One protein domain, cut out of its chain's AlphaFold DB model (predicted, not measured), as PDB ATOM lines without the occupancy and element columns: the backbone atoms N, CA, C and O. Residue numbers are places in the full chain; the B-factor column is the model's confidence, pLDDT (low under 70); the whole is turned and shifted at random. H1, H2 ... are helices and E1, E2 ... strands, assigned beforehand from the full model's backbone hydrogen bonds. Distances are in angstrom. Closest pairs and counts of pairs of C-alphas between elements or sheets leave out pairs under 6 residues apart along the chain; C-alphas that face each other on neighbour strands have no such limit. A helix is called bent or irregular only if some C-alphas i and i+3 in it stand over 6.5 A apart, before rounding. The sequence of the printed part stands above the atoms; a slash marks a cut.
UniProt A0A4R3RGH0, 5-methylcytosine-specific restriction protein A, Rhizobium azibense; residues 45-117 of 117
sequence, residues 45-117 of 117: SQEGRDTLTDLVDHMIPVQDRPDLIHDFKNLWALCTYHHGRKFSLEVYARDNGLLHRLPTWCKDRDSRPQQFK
ATOM      1  N   SER A  45      23.363  33.660   3.357       97.94
ATOM      2  CA  SER A  45      24.546  32.811   3.169       97.94
ATOM      3  C   SER A  45      25.220  32.429   4.492       97.94
ATOM      4  O   SER A  45      25.665  31.296   4.646       97.94
ATOM      5  N   GLN A  46      25.237  33.322   5.488       97.25
ATOM      6  CA  GLN A  46      25.746  33.014   6.835       97.25
ATOM      7  C   GLN A  46      24.855  32.037   7.618       97.25
ATOM      8  O   GLN A  46      25.288  31.473   8.619       97.25
ATOM      9  N   GLU A  47      23.613  31.849   7.181       96.44
ATOM     10  CA  GLU A  47      22.663  30.869   7.711       96.44
ATOM     11  C   GLU A  47      22.620  29.591   6.848       96.44
ATOM     12  O   GLU A  47      21.768  28.734   7.068       96.44
ATOM     13  N   GLY A  48      23.504  29.464   5.848       97.25
ATOM     14  CA  GLY A  48      23.531  28.328   4.921       97.25
ATOM     15  C   GLY A  48      22.407  28.339   3.879       97.25
ATOM     16  O   GLY A  48      21.997  27.277   3.417       97.25
ATOM     17  N   ARG A  49      21.866  29.517   3.532       97.38
ATOM     18  CA  ARG A  49      20.763  29.684   2.569       97.38
ATOM     19  C   ARG A  49      21.193  30.484   1.336       97.38
ATOM     20  O   ARG A  49      21.732  31.581   1.466       97.38
ATOM     21  N   ASP A  50      20.791  30.022   0.153       95.75
ATOM     22  CA  ASP A  50      21.073  30.683  -1.134       95.75
ATOM     23  C   ASP A  50      19.868  31.490  -1.637       95.75
ATOM     24  O   ASP A  50      19.239  31.194  -2.651       95.75
ATOM     25  N   THR A  51      19.495  32.526  -0.888       98.19
ATOM     26  CA  THR A  51      18.432  33.460  -1.300       98.19
ATOM     27  C   THR A  51      19.023  34.592  -2.130       98.19
ATOM     28  O   THR A  51      20.034  35.164  -1.731       98.19
ATOM     29  N   LEU A  52      18.389  34.958  -3.248       98.38
ATOM     30  CA  LEU A  52      18.814  36.108  -4.052       98.38
ATOM     31  C   LEU A  52      18.761  37.419  -3.251       98.38
ATOM     32  O   LEU A  52      17.966  37.582  -2.323       98.38
ATOM     33  N   THR A  53      19.630  38.360  -3.609       98.19
ATOM     34  CA  THR A  53      19.606  39.710  -3.045       98.19
ATOM     35  C   THR A  53      18.527  40.562  -3.717       98.19
ATOM     36  O   THR A  53      18.435  40.618  -4.944       98.19
ATOM     37  N   ASP A  54      17.769  41.312  -2.921       98.25
ATOM     38  CA  ASP A  54      16.761  42.251  -3.431       98.25
ATOM     39  C   ASP A  54      17.344  43.663  -3.556       98.25
ATOM     40  O   ASP A  54      17.041  44.418  -4.486       98.25
ATOM     41  N   LEU A  55      18.217  44.026  -2.611       97.94
ATOM     42  CA  LEU A  55      18.743  45.377  -2.471       97.94
ATOM     43  C   LEU A  55      20.181  45.402  -1.955       97.94
ATOM     44  O   LEU A  55      20.729  44.395  -1.511       97.94
ATOM     45  N   VAL A  56      20.788  46.583  -2.043       98.38
ATOM     46  CA  VAL A  56      22.083  46.884  -1.427       98.38
ATOM     47  C   VAL A  56      21.833  47.887  -0.318       98.38
ATOM     48  O   VAL A  56      21.147  48.884  -0.535       98.38
ATOM     49  N   ASP A  57      22.395  47.606   0.845       98.06
ATOM     50  CA  ASP A  57      22.289  48.417   2.047       98.06
ATOM     51  C   ASP A  57      23.685  48.811   2.553       98.06
ATOM     52  O   ASP A  57      24.697  48.268   2.105       98.06
ATOM     53  N   HIS A  58      23.754  49.752   3.489       98.25
ATOM     54  CA  HIS A  58      24.985  50.194   4.134       98.25
ATOM     55  C   HIS A  58      25.146  49.520   5.499       98.25
ATOM     56  O   HIS A  58      24.252  49.617   6.334       98.25
ATOM     57  N   MET A  59      26.279  48.860   5.769       98.38
ATOM     58  CA  MET A  59      26.569  48.255   7.079       98.38
ATOM     59  C   MET A  59      26.530  49.306   8.189       98.38
ATOM     60  O   MET A  59      25.830  49.118   9.179       98.38
ATOM     61  N   ILE A  60      27.244  50.423   8.003       97.69
ATOM     62  CA  ILE A  60      27.074  51.634   8.806       97.69
ATOM     63  C   ILE A  60      26.131  52.571   8.043       97.69
ATOM     64  O   ILE A  60      26.484  52.992   6.936       97.69
ATOM     65  N   PRO A  61      24.958  52.910   8.598       96.62
ATOM     66  CA  PRO A  61      23.938  53.660   7.875       96.62
ATOM     67  C   PRO A  61      24.397  55.069   7.500       96.62
ATOM     68  O   PRO A  61      25.095  55.739   8.261       96.62
ATOM     69  N   VAL A  62      23.946  55.553   6.342       95.31
ATOM     70  CA  VAL A  62      24.316  56.874   5.794       95.31
ATOM     71  C   VAL A  62      24.029  58.015   6.769       95.31
ATOM     72  O   VAL A  62      24.794  58.967   6.840       95.31
ATOM     73  N   GLN A  63      22.948  57.921   7.548       92.25
ATOM     74  CA  GLN A  63      22.611  58.950   8.537       92.25
ATOM     75  C   GLN A  63      23.641  59.061   9.671       92.25
ATOM     76  O   GLN A  63      23.744  60.117  10.286       92.25
ATOM     77  N   ASP A  64      24.386  57.986   9.938       94.38
ATOM     78  CA  ASP A  64      25.412  57.927  10.975       94.38
ATOM     79  C   ASP A  64      26.816  58.193  10.386       94.38
ATOM     80  O   ASP A  64      27.675  58.761  11.060       94.38
ATOM     81  N   ARG A  65      27.063  57.799   9.124       95.44
ATOM     82  CA  ARG A  65      28.335  57.990   8.396       95.44
ATOM     83  C   ARG A  65      28.116  58.349   6.918       95.44
ATOM     84  O   ARG A  65      28.301  57.498   6.042       95.44
ATOM     85  N   PRO A  66      27.735  59.603   6.607       94.31
ATOM     86  CA  PRO A  66      27.442  60.019   5.233       94.31
ATOM     87  C   PRO A  66      28.675  59.980   4.321       94.31
ATOM     88  O   PRO A  66      28.547  59.801   3.112       94.31
ATOM     89  N   ASP A  67      29.876  60.070   4.894       95.81
ATOM     90  CA  ASP A  67      31.152  59.929   4.192       95.81
ATOM     91  C   ASP A  67      31.360  58.528   3.583       95.81
ATOM     92  O   ASP A  67      32.099  58.382   2.609       95.81
ATOM     93  N   LEU A  68      30.665  57.505   4.096       96.44
ATOM     94  CA  LEU A  68      30.775  56.112   3.643       96.44
ATOM     95  C   LEU A  68      29.704  55.701   2.622       96.44
ATOM     96  O   LEU A  68      29.602  54.522   2.280       96.44
ATOM     97  N   ILE A  69      28.896  56.639   2.121       96.25
ATOM     98  CA  ILE A  69      27.757  56.330   1.242       96.25
ATOM     99  C   ILE A  69      28.150  55.603  -0.053       96.25
ATOM    100  O   ILE A  69      27.414  54.747  -0.546       96.25
ATOM    101  N   HIS A  70      29.329  55.915  -0.589       96.75
ATOM    102  CA  HIS A  70      29.861  55.324  -1.817       96.75
ATOM    103  C   HIS A  70      30.988  54.315  -1.558       96.75
ATOM    104  O   HIS A  70      31.599  53.833  -2.514       96.75
ATOM    105  N   ASP A  71      31.291  54.005  -0.295       97.50
ATOM    106  CA  ASP A  71      32.353  53.062   0.047       97.50
ATOM    107  C   ASP A  71      31.871  51.623  -0.150       97.50
ATOM    108  O   ASP A  71      31.030  51.119   0.591       97.50
ATOM    109  N   PHE A  72      32.469  50.936  -1.125       97.06
ATOM    110  CA  PHE A  72      32.199  49.532  -1.435       97.06
ATOM    111  C   PHE A  72      32.382  48.605  -0.220       97.06
ATOM    112  O   PHE A  72      31.688  47.596  -0.110       97.06
ATOM    113  N   LYS A  73      33.291  48.939   0.709       97.19
ATOM    114  CA  LYS A  73      33.553  48.160   1.932       97.19
ATOM    115  C   LYS A  73      32.462  48.315   2.990       97.19
ATOM    116  O   LYS A  73      32.429  47.503   3.918       97.19
ATOM    117  N   ASN A  74      31.606  49.329   2.854       98.25
ATOM    118  CA  ASN A  74      30.465  49.596   3.723       98.25
ATOM    119  C   ASN A  74      29.144  49.058   3.140       98.25
ATOM    120  O   ASN A  74      28.096  49.288   3.728       98.25
ATOM    121  N   LEU A  75      29.155  48.350   2.007       98.44
ATOM    122  CA  LEU A  75      27.932  47.845   1.371       98.44
ATOM    123  C   LEU A  75      27.623  46.400   1.753       98.44
ATOM    124  O   LEU A  75      28.526  45.594   1.972       98.44
ATOM    125  N   TRP A  76      26.338  46.060   1.788       98.38
ATOM    126  CA  TRP A  76      25.849  44.739   2.156       98.38
ATOM    127  C   TRP A  76      24.639  44.341   1.299       98.38
ATOM    128  O   TRP A  76      23.667  45.088   1.201       98.38
ATOM    129  N   ALA A  77      24.712  43.183   0.638       98.50
ATOM    130  CA  ALA A  77      23.654  42.680  -0.242       98.50
ATOM    131  C   ALA A  77      22.659  41.855   0.580       98.50
ATOM    132  O   ALA A  77      23.057  40.890   1.237       98.50
ATOM    133  N   LEU A  78      21.385  42.250   0.573       98.69
ATOM    134  CA  LEU A  78      20.352  41.675   1.432       98.69
ATOM    135  C   LEU A  78      19.064  41.374   0.664       98.69
ATOM    136  O   LEU A  78      18.678  42.087  -0.267       98.69
ATOM    137  N   CYS A  79      18.362  40.334   1.109       98.56
ATOM    138  CA  CYS A  79      16.944  40.170   0.818       98.56
ATOM    139  C   CYS A  79      16.113  41.107   1.707       98.56
ATOM    140  O   CYS A  79      16.568  41.595   2.746       98.56
ATOM    141  N   THR A  80      14.861  41.323   1.328       98.31
ATOM    142  CA  THR A  80      13.937  42.236   2.013       98.31
ATOM    143  C   THR A  80      13.708  41.832   3.474       98.31
ATOM    144  O   THR A  80      13.643  42.693   4.353       98.31
ATOM    145  N   TYR A  81      13.666  40.525   3.761       98.06
ATOM    146  CA  TYR A  81      13.531  39.998   5.124       98.06
ATOM    147  C   TYR A  81      14.706  40.413   6.022       98.06
ATOM    148  O   TYR A  81      14.508  40.993   7.092       98.06
ATOM    149  N   HIS A  82      15.941  40.158   5.583       98.38
ATOM    150  CA  HIS A  82      17.126  40.489   6.374       98.38
ATOM    151  C   HIS A  82      17.437  41.979   6.387       98.38
ATOM    152  O   HIS A  82      17.982  42.452   7.377       98.38
ATOM    153  N   HIS A  83      17.031  42.738   5.369       98.38
ATOM    154  CA  HIS A  83      17.041  44.199   5.436       98.38
ATOM    155  C   HIS A  83      16.161  44.709   6.593       98.38
ATOM    156  O   HIS A  83      16.594  45.541   7.388       98.38
ATOM    157  N   GLY A  84      14.964  44.137   6.776       97.69
ATOM    158  CA  GLY A  84      14.123  44.424   7.944       97.69
ATOM    159  C   GLY A  84      14.775  44.016   9.274       97.69
ATOM    160  O   GLY A  84      14.796  44.799  10.220       97.69
ATOM    161  N   ARG A  85      15.369  42.817   9.346       97.81
ATOM    162  CA  ARG A  85      16.081  42.339  10.552       97.81
ATOM    163  C   ARG A  85      17.305  43.204  10.883       97.81
ATOM    164  O   ARG A  85      17.578  43.458  12.056       97.81
ATOM    165  N   LYS A  86      18.011  43.701   9.862       98.06
ATOM    166  CA  LYS A  86      19.126  44.641  10.008       98.06
ATOM    167  C   LYS A  86      18.682  45.957  10.621       98.06
ATOM    168  O   LYS A  86      19.386  46.455  11.489       98.06
ATOM    169  N   PHE A  87      17.527  46.496  10.234       97.94
ATOM    170  CA  PHE A  87      17.020  47.717  10.856       97.94
ATOM    171  C   PHE A  87      16.900  47.561  12.383       97.94
ATOM    172  O   PHE A  87      17.375  48.417  13.127       97.94
ATOM    173  N   SER A  88      16.371  46.430  12.862       98.12
ATOM    174  CA  SER A  88      16.325  46.127  14.300       98.12
ATOM    175  C   SER A  88      17.720  46.023  14.935       98.12
ATOM    176  O   SER A  88      17.919  46.489  16.057       98.12
ATOM    177  N   LEU A  89      18.699  45.457  14.220       98.19
ATOM    178  CA  LEU A  89      20.098  45.410  14.662       98.19
ATOM    179  C   LEU A  89      20.716  46.815  14.761       98.19
ATOM    180  O   LEU A  89      21.451  47.094  15.705       98.19
ATOM    181  N   GLU A  90      20.409  47.716  13.828       98.12
ATOM    182  CA  GLU A  90      20.876  49.102  13.886       98.12
ATOM    183  C   GLU A  90      20.256  49.885  15.039       98.12
ATOM    184  O   GLU A  90      20.957  50.663  15.678       98.12
ATOM    185  N   VAL A  91      18.954  49.713  15.295       97.81
ATOM    186  CA  VAL A  91      18.285  50.333  16.450       97.81
ATOM    187  C   VAL A  91      18.976  49.882  17.733       97.81
ATOM    188  O   VAL A  91      19.447  50.721  18.493       97.81
ATOM    189  N   TYR A  92      19.181  48.572  17.895       98.00
ATOM    190  CA  TYR A  92      19.942  48.031  19.019       98.00
ATOM    191  C   TYR A  92      21.355  48.633  19.113       98.00
ATOM    192  O   TYR A  92      21.800  49.014  20.196       98.00
ATOM    193  N   ALA A  93      22.066  48.755  17.987       98.06
ATOM    194  CA  ALA A  93      23.396  49.353  17.957       98.06
ATOM    195  C   ALA A  93      23.383  50.830  18.387       98.06
ATOM    196  O   ALA A  93      24.283  51.248  19.112       98.06
ATOM    197  N   ARG A  94      22.382  51.616  17.971       96.56
ATOM    198  CA  ARG A  94      22.234  53.026  18.368       96.56
ATOM    199  C   ARG A  94      21.942  53.155  19.855       96.56
ATOM    200  O   ARG A  94      22.662  53.877  20.536       96.56
ATOM    201  N   ASP A  95      20.970  52.395  20.351       97.50
ATOM    202  CA  ASP A  95      20.527  52.448  21.749       97.50
ATOM    203  C   ASP A  95      21.644  52.077  22.737       97.50
ATOM    204  O   ASP A  95      21.647  52.532  23.876       97.50
ATOM    205  N   ASN A  96      22.624  51.283  22.291       97.62
ATOM    206  CA  ASN A  96      23.742  50.824  23.117       97.62
ATOM    207  C   ASN A  96      25.085  51.510  22.787       97.62
ATOM    208  O   ASN A  96      26.111  51.132  23.347       97.62
ATOM    209  N   GLY A  97      25.129  52.478  21.863       97.00
ATOM    210  CA  GLY A  97      26.390  53.122  21.452       97.00
ATOM    211  C   GLY A  97      27.368  52.191  20.710       97.00
ATOM    212  O   GLY A  97      28.580  52.415  20.691       97.00
ATOM    213  N   LEU A  98      26.859  51.132  20.078       97.81
ATOM    214  CA  LEU A  98      27.620  50.060  19.428       97.81
ATOM    215  C   LEU A  98      27.624  50.150  17.894       97.81
ATOM    216  O   LEU A  98      27.940  49.168  17.227       97.81
ATOM    217  N   LEU A  99      27.330  51.314  17.303       96.69
ATOM    218  CA  LEU A  99      27.355  51.511  15.841       96.69
ATOM    219  C   LEU A  99      28.668  51.042  15.186       96.69
ATOM    220  O   LEU A  99      28.653  50.461  14.104       96.69
ATOM    221  N   HIS A 100      29.801  51.227  15.870       96.12
ATOM    222  CA  HIS A 100      31.120  50.793  15.399       96.12
ATOM    223  C   HIS A 100      31.246  49.266  15.224       96.12
ATOM    224  O   HIS A 100      32.145  48.808  14.523       96.12
ATOM    225  N   ARG A 101      30.362  48.472  15.842       98.19
ATOM    226  CA  ARG A 101      30.332  47.007  15.720       98.19
ATOM    227  C   ARG A 101      29.566  46.519  14.495       98.19
ATOM    228  O   ARG A 101      29.770  45.373  14.103       98.19
ATOM    229  N   LEU A 102      28.734  47.360  13.869       98.25
ATOM    230  CA  LEU A 102      27.892  46.958  12.737       98.25
ATOM    231  C   LEU A 102      28.677  46.285  11.600       98.25
ATOM    232  O   LEU A 102      28.251  45.213  11.182       98.25
ATOM    233  N   PRO A 103      29.841  46.787  11.135       98.25
ATOM    234  CA  PRO A 103      30.605  46.094  10.096       98.25
ATOM    235  C   PRO A 103      31.024  44.673  10.481       98.25
ATOM    236  O   PRO A 103      30.994  43.775   9.641       98.25
ATOM    237  N   THR A 104      31.411  44.464  11.743       98.19
ATOM    238  CA  THR A 104      31.775  43.141  12.263       98.19
ATOM    239  C   THR A 104      30.543  42.242  12.303       98.19
ATOM    240  O   THR A 104      30.558  41.170  11.709       98.19
ATOM    241  N   TRP A 105      29.442  42.727  12.878       98.25
ATOM    242  CA  TRP A 105      28.168  42.008  12.954       98.25
ATOM    243  C   TRP A 105      27.573  41.682  11.581       98.25
ATOM    244  O   TRP A 105      26.961  40.635  11.399       98.25
ATOM    245  N   CYS A 106      27.735  42.545  10.582       97.69
ATOM    246  CA  CYS A 106      27.280  42.276   9.220       97.69
ATOM    247  C   CYS A 106      28.092  41.151   8.563       97.69
ATOM    248  O   CYS A 106      27.524  40.331   7.848       97.69
ATOM    249  N   LYS A 107      29.402  41.073   8.813       95.81
ATOM    250  CA  LYS A 107      30.297  40.105   8.155       95.81
ATOM    251  C   LYS A 107      30.384  38.763   8.869       95.81
ATOM    252  O   LYS A 107      30.560  37.748   8.202       95.81
ATOM    253  N   ASP A 108      30.224  38.762  10.185       97.06
ATOM    254  CA  ASP A 108      30.337  37.581  11.028       97.06
ATOM    255  C   ASP A 108      29.076  37.412  11.881       97.06
ATOM    256  O   ASP A 108      28.768  38.235  12.749       97.06
ATOM    257  N   ARG A 109      28.356  36.317  11.631       96.06
ATOM    258  CA  ARG A 109      27.144  35.948  12.362       96.06
ATOM    259  C   ARG A 109      27.420  35.730  13.846       96.06
ATOM    260  O   ARG A 109      26.608  36.155  14.665       96.06
ATOM    261  N   ASP A 110      28.537  35.107  14.202       96.69
ATOM    262  CA  ASP A 110      28.793  34.697  15.584       96.69
ATOM    263  C   ASP A 110      29.176  35.880  16.475       96.69
ATOM    264  O   ASP A 110      28.917  35.861  17.681       96.69
ATOM    265  N   SER A 111      29.675  36.957  15.865       97.00
ATOM    266  CA  SER A 111      29.930  38.229  16.542       97.00
ATOM    267  C   SER A 111      28.666  39.012  16.925       97.00
ATOM    268  O   SER A 111      28.758  39.948  17.724       97.00
ATOM    269  N   ARG A 112      27.491  38.669  16.370       97.38
ATOM    270  CA  ARG A 112      26.228  39.382  16.632       97.38
ATOM    271  C   ARG A 112      25.722  39.160  18.057       97.38
ATOM    272  O   ARG A 112      25.942  38.091  18.632       97.38
ATOM    273  N   PRO A 113      24.935  40.105  18.604       97.44
ATOM    274  CA  PRO A 113      24.142  39.835  19.797       97.44
ATOM    275  C   PRO A 113      23.228  38.622  19.572       97.44
ATOM    276  O   PRO A 113      22.743  38.401  18.461       97.44
ATOM    277  N   GLN A 114      22.992  37.837  20.624       95.19
ATOM    278  CA  GLN A 114      22.363  36.515  20.526       95.19
ATOM    279  C   GLN A 114      20.995  36.538  19.824       95.19
ATOM    280  O   GLN A 114      20.689  35.633  19.055       95.19
ATOM    281  N   GLN A 115      20.204  37.591  20.028       94.69
ATOM    282  CA  GLN A 115      18.895  37.780  19.401       94.69
ATOM    283  C   GLN A 115      18.947  38.055  17.884       94.69
ATOM    284  O   GLN A 115      17.912  38.018  17.220       94.69
ATOM    285  N   PHE A 116      20.133  38.331  17.330       95.38
ATOM    286  CA  PHE A 116      20.359  38.593  15.904       95.38
ATOM    287  C   PHE A 116      21.221  37.529  15.212       95.38
ATOM    288  O   PHE A 116      21.518  37.682  14.025       95.38
ATOM    289  N   LYS A 117      21.620  36.468  15.918       90.62
ATOM    290  CA  LYS A 117      22.190  35.270  15.283       90.62
ATOM    291  C   LYS A 117      21.128  34.511  14.480       90.62
ATOM    292  O   LYS A 117      21.549  33.608  13.721       90.62
TER     293      LYS A 117
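AT A GLANCE: This is residues 45 to 117 of the 117 residues of the protein "5-methylcytosine-specific restriction protein A" of Rhizobium azibense (UniProt A0A4R3RGH0). A helical hairpin, H1 and H2, lies over a short two-stranded hairpin, E1 and E2, with the start of H1 and the later part of H2 near the strands. The long loop of residues 59 to 74 is at one end, residues 45 to 50 curl at the other, and the tail after H2 folds back beside the helices. The printed part has 73 residues, with two named strands followed by two named helices, in the order E1, E2, H1, H2; the sheet order is E1 - E2, antiparallel. The class is mixed, helices and strands, with 33 residues, under half, in named elements. The whole is compact, with a radius of gyration of the C-alphas of 11.8 A, and its C-alphas span 31 by 28 by 18 A, a rounded outline.

IN THESE COORDINATES: Strand E1 is residues 55 to 58, 10.3 A from first to last C-alpha, beginning at C-alpha 55, (18.743, 45.377, -2.471). Strand E2 is residues 75 to 78, 9.8 A long. Helix H1 is residues 80 to 95, 23.2 A long, beginning at C-alpha 80, (13.937, 42.236, 2.013). Helix H2 is residues 99 to 107, 14.1 A long, ending at C-alpha 107, (30.297, 40.105, 8.155). H2 is irregular: C-alphas 100 and 103 are 7.1 A apart.

HOW THE PARTS SIT: E1 and E2 are antiparallel neighbours and form a hairpin, with 141 degrees between their directions. The C-alphas of Val 56 and Ala 77 face each other at 4.6 A. N 57 and O 76 are within hydrogen-bond range at 2.8 A, as are N 55 and O 78 at 3.1 A. The closest C-alphas of E1 and H1 are those of Leu 55 and Thr 80, 7.3 A apart. The closest C-alphas of E2 and H2 are those of Trp 76 and Cys 106, 7.6 A apart. E1 and H2 are apart. H1 touches H2 with residues 90 to 93 alone; the closest C-alphas are those of Ala 93 and Leu 99, 5.0 A apart. H1 and H2 form a helical hairpin, at a shallow tilt of 31 degrees, opposite ways. In H1 every O i to N i+4 pair is within hydrogen-bond range; in H2 it is 3 of 5.

THE WHOLE: The two C-alphas farthest apart are those of Gly 48 and Asp 67, 32.5 A. The printed part has no cut and ends at residue 117, the chain's last residue. The link from E1 to E2 is long, with 16 residues; the links from E2 to H1 and from H1 to H2 are tight. The mean pLDDT of the printed part is 97.2, and no printed residue is under 70.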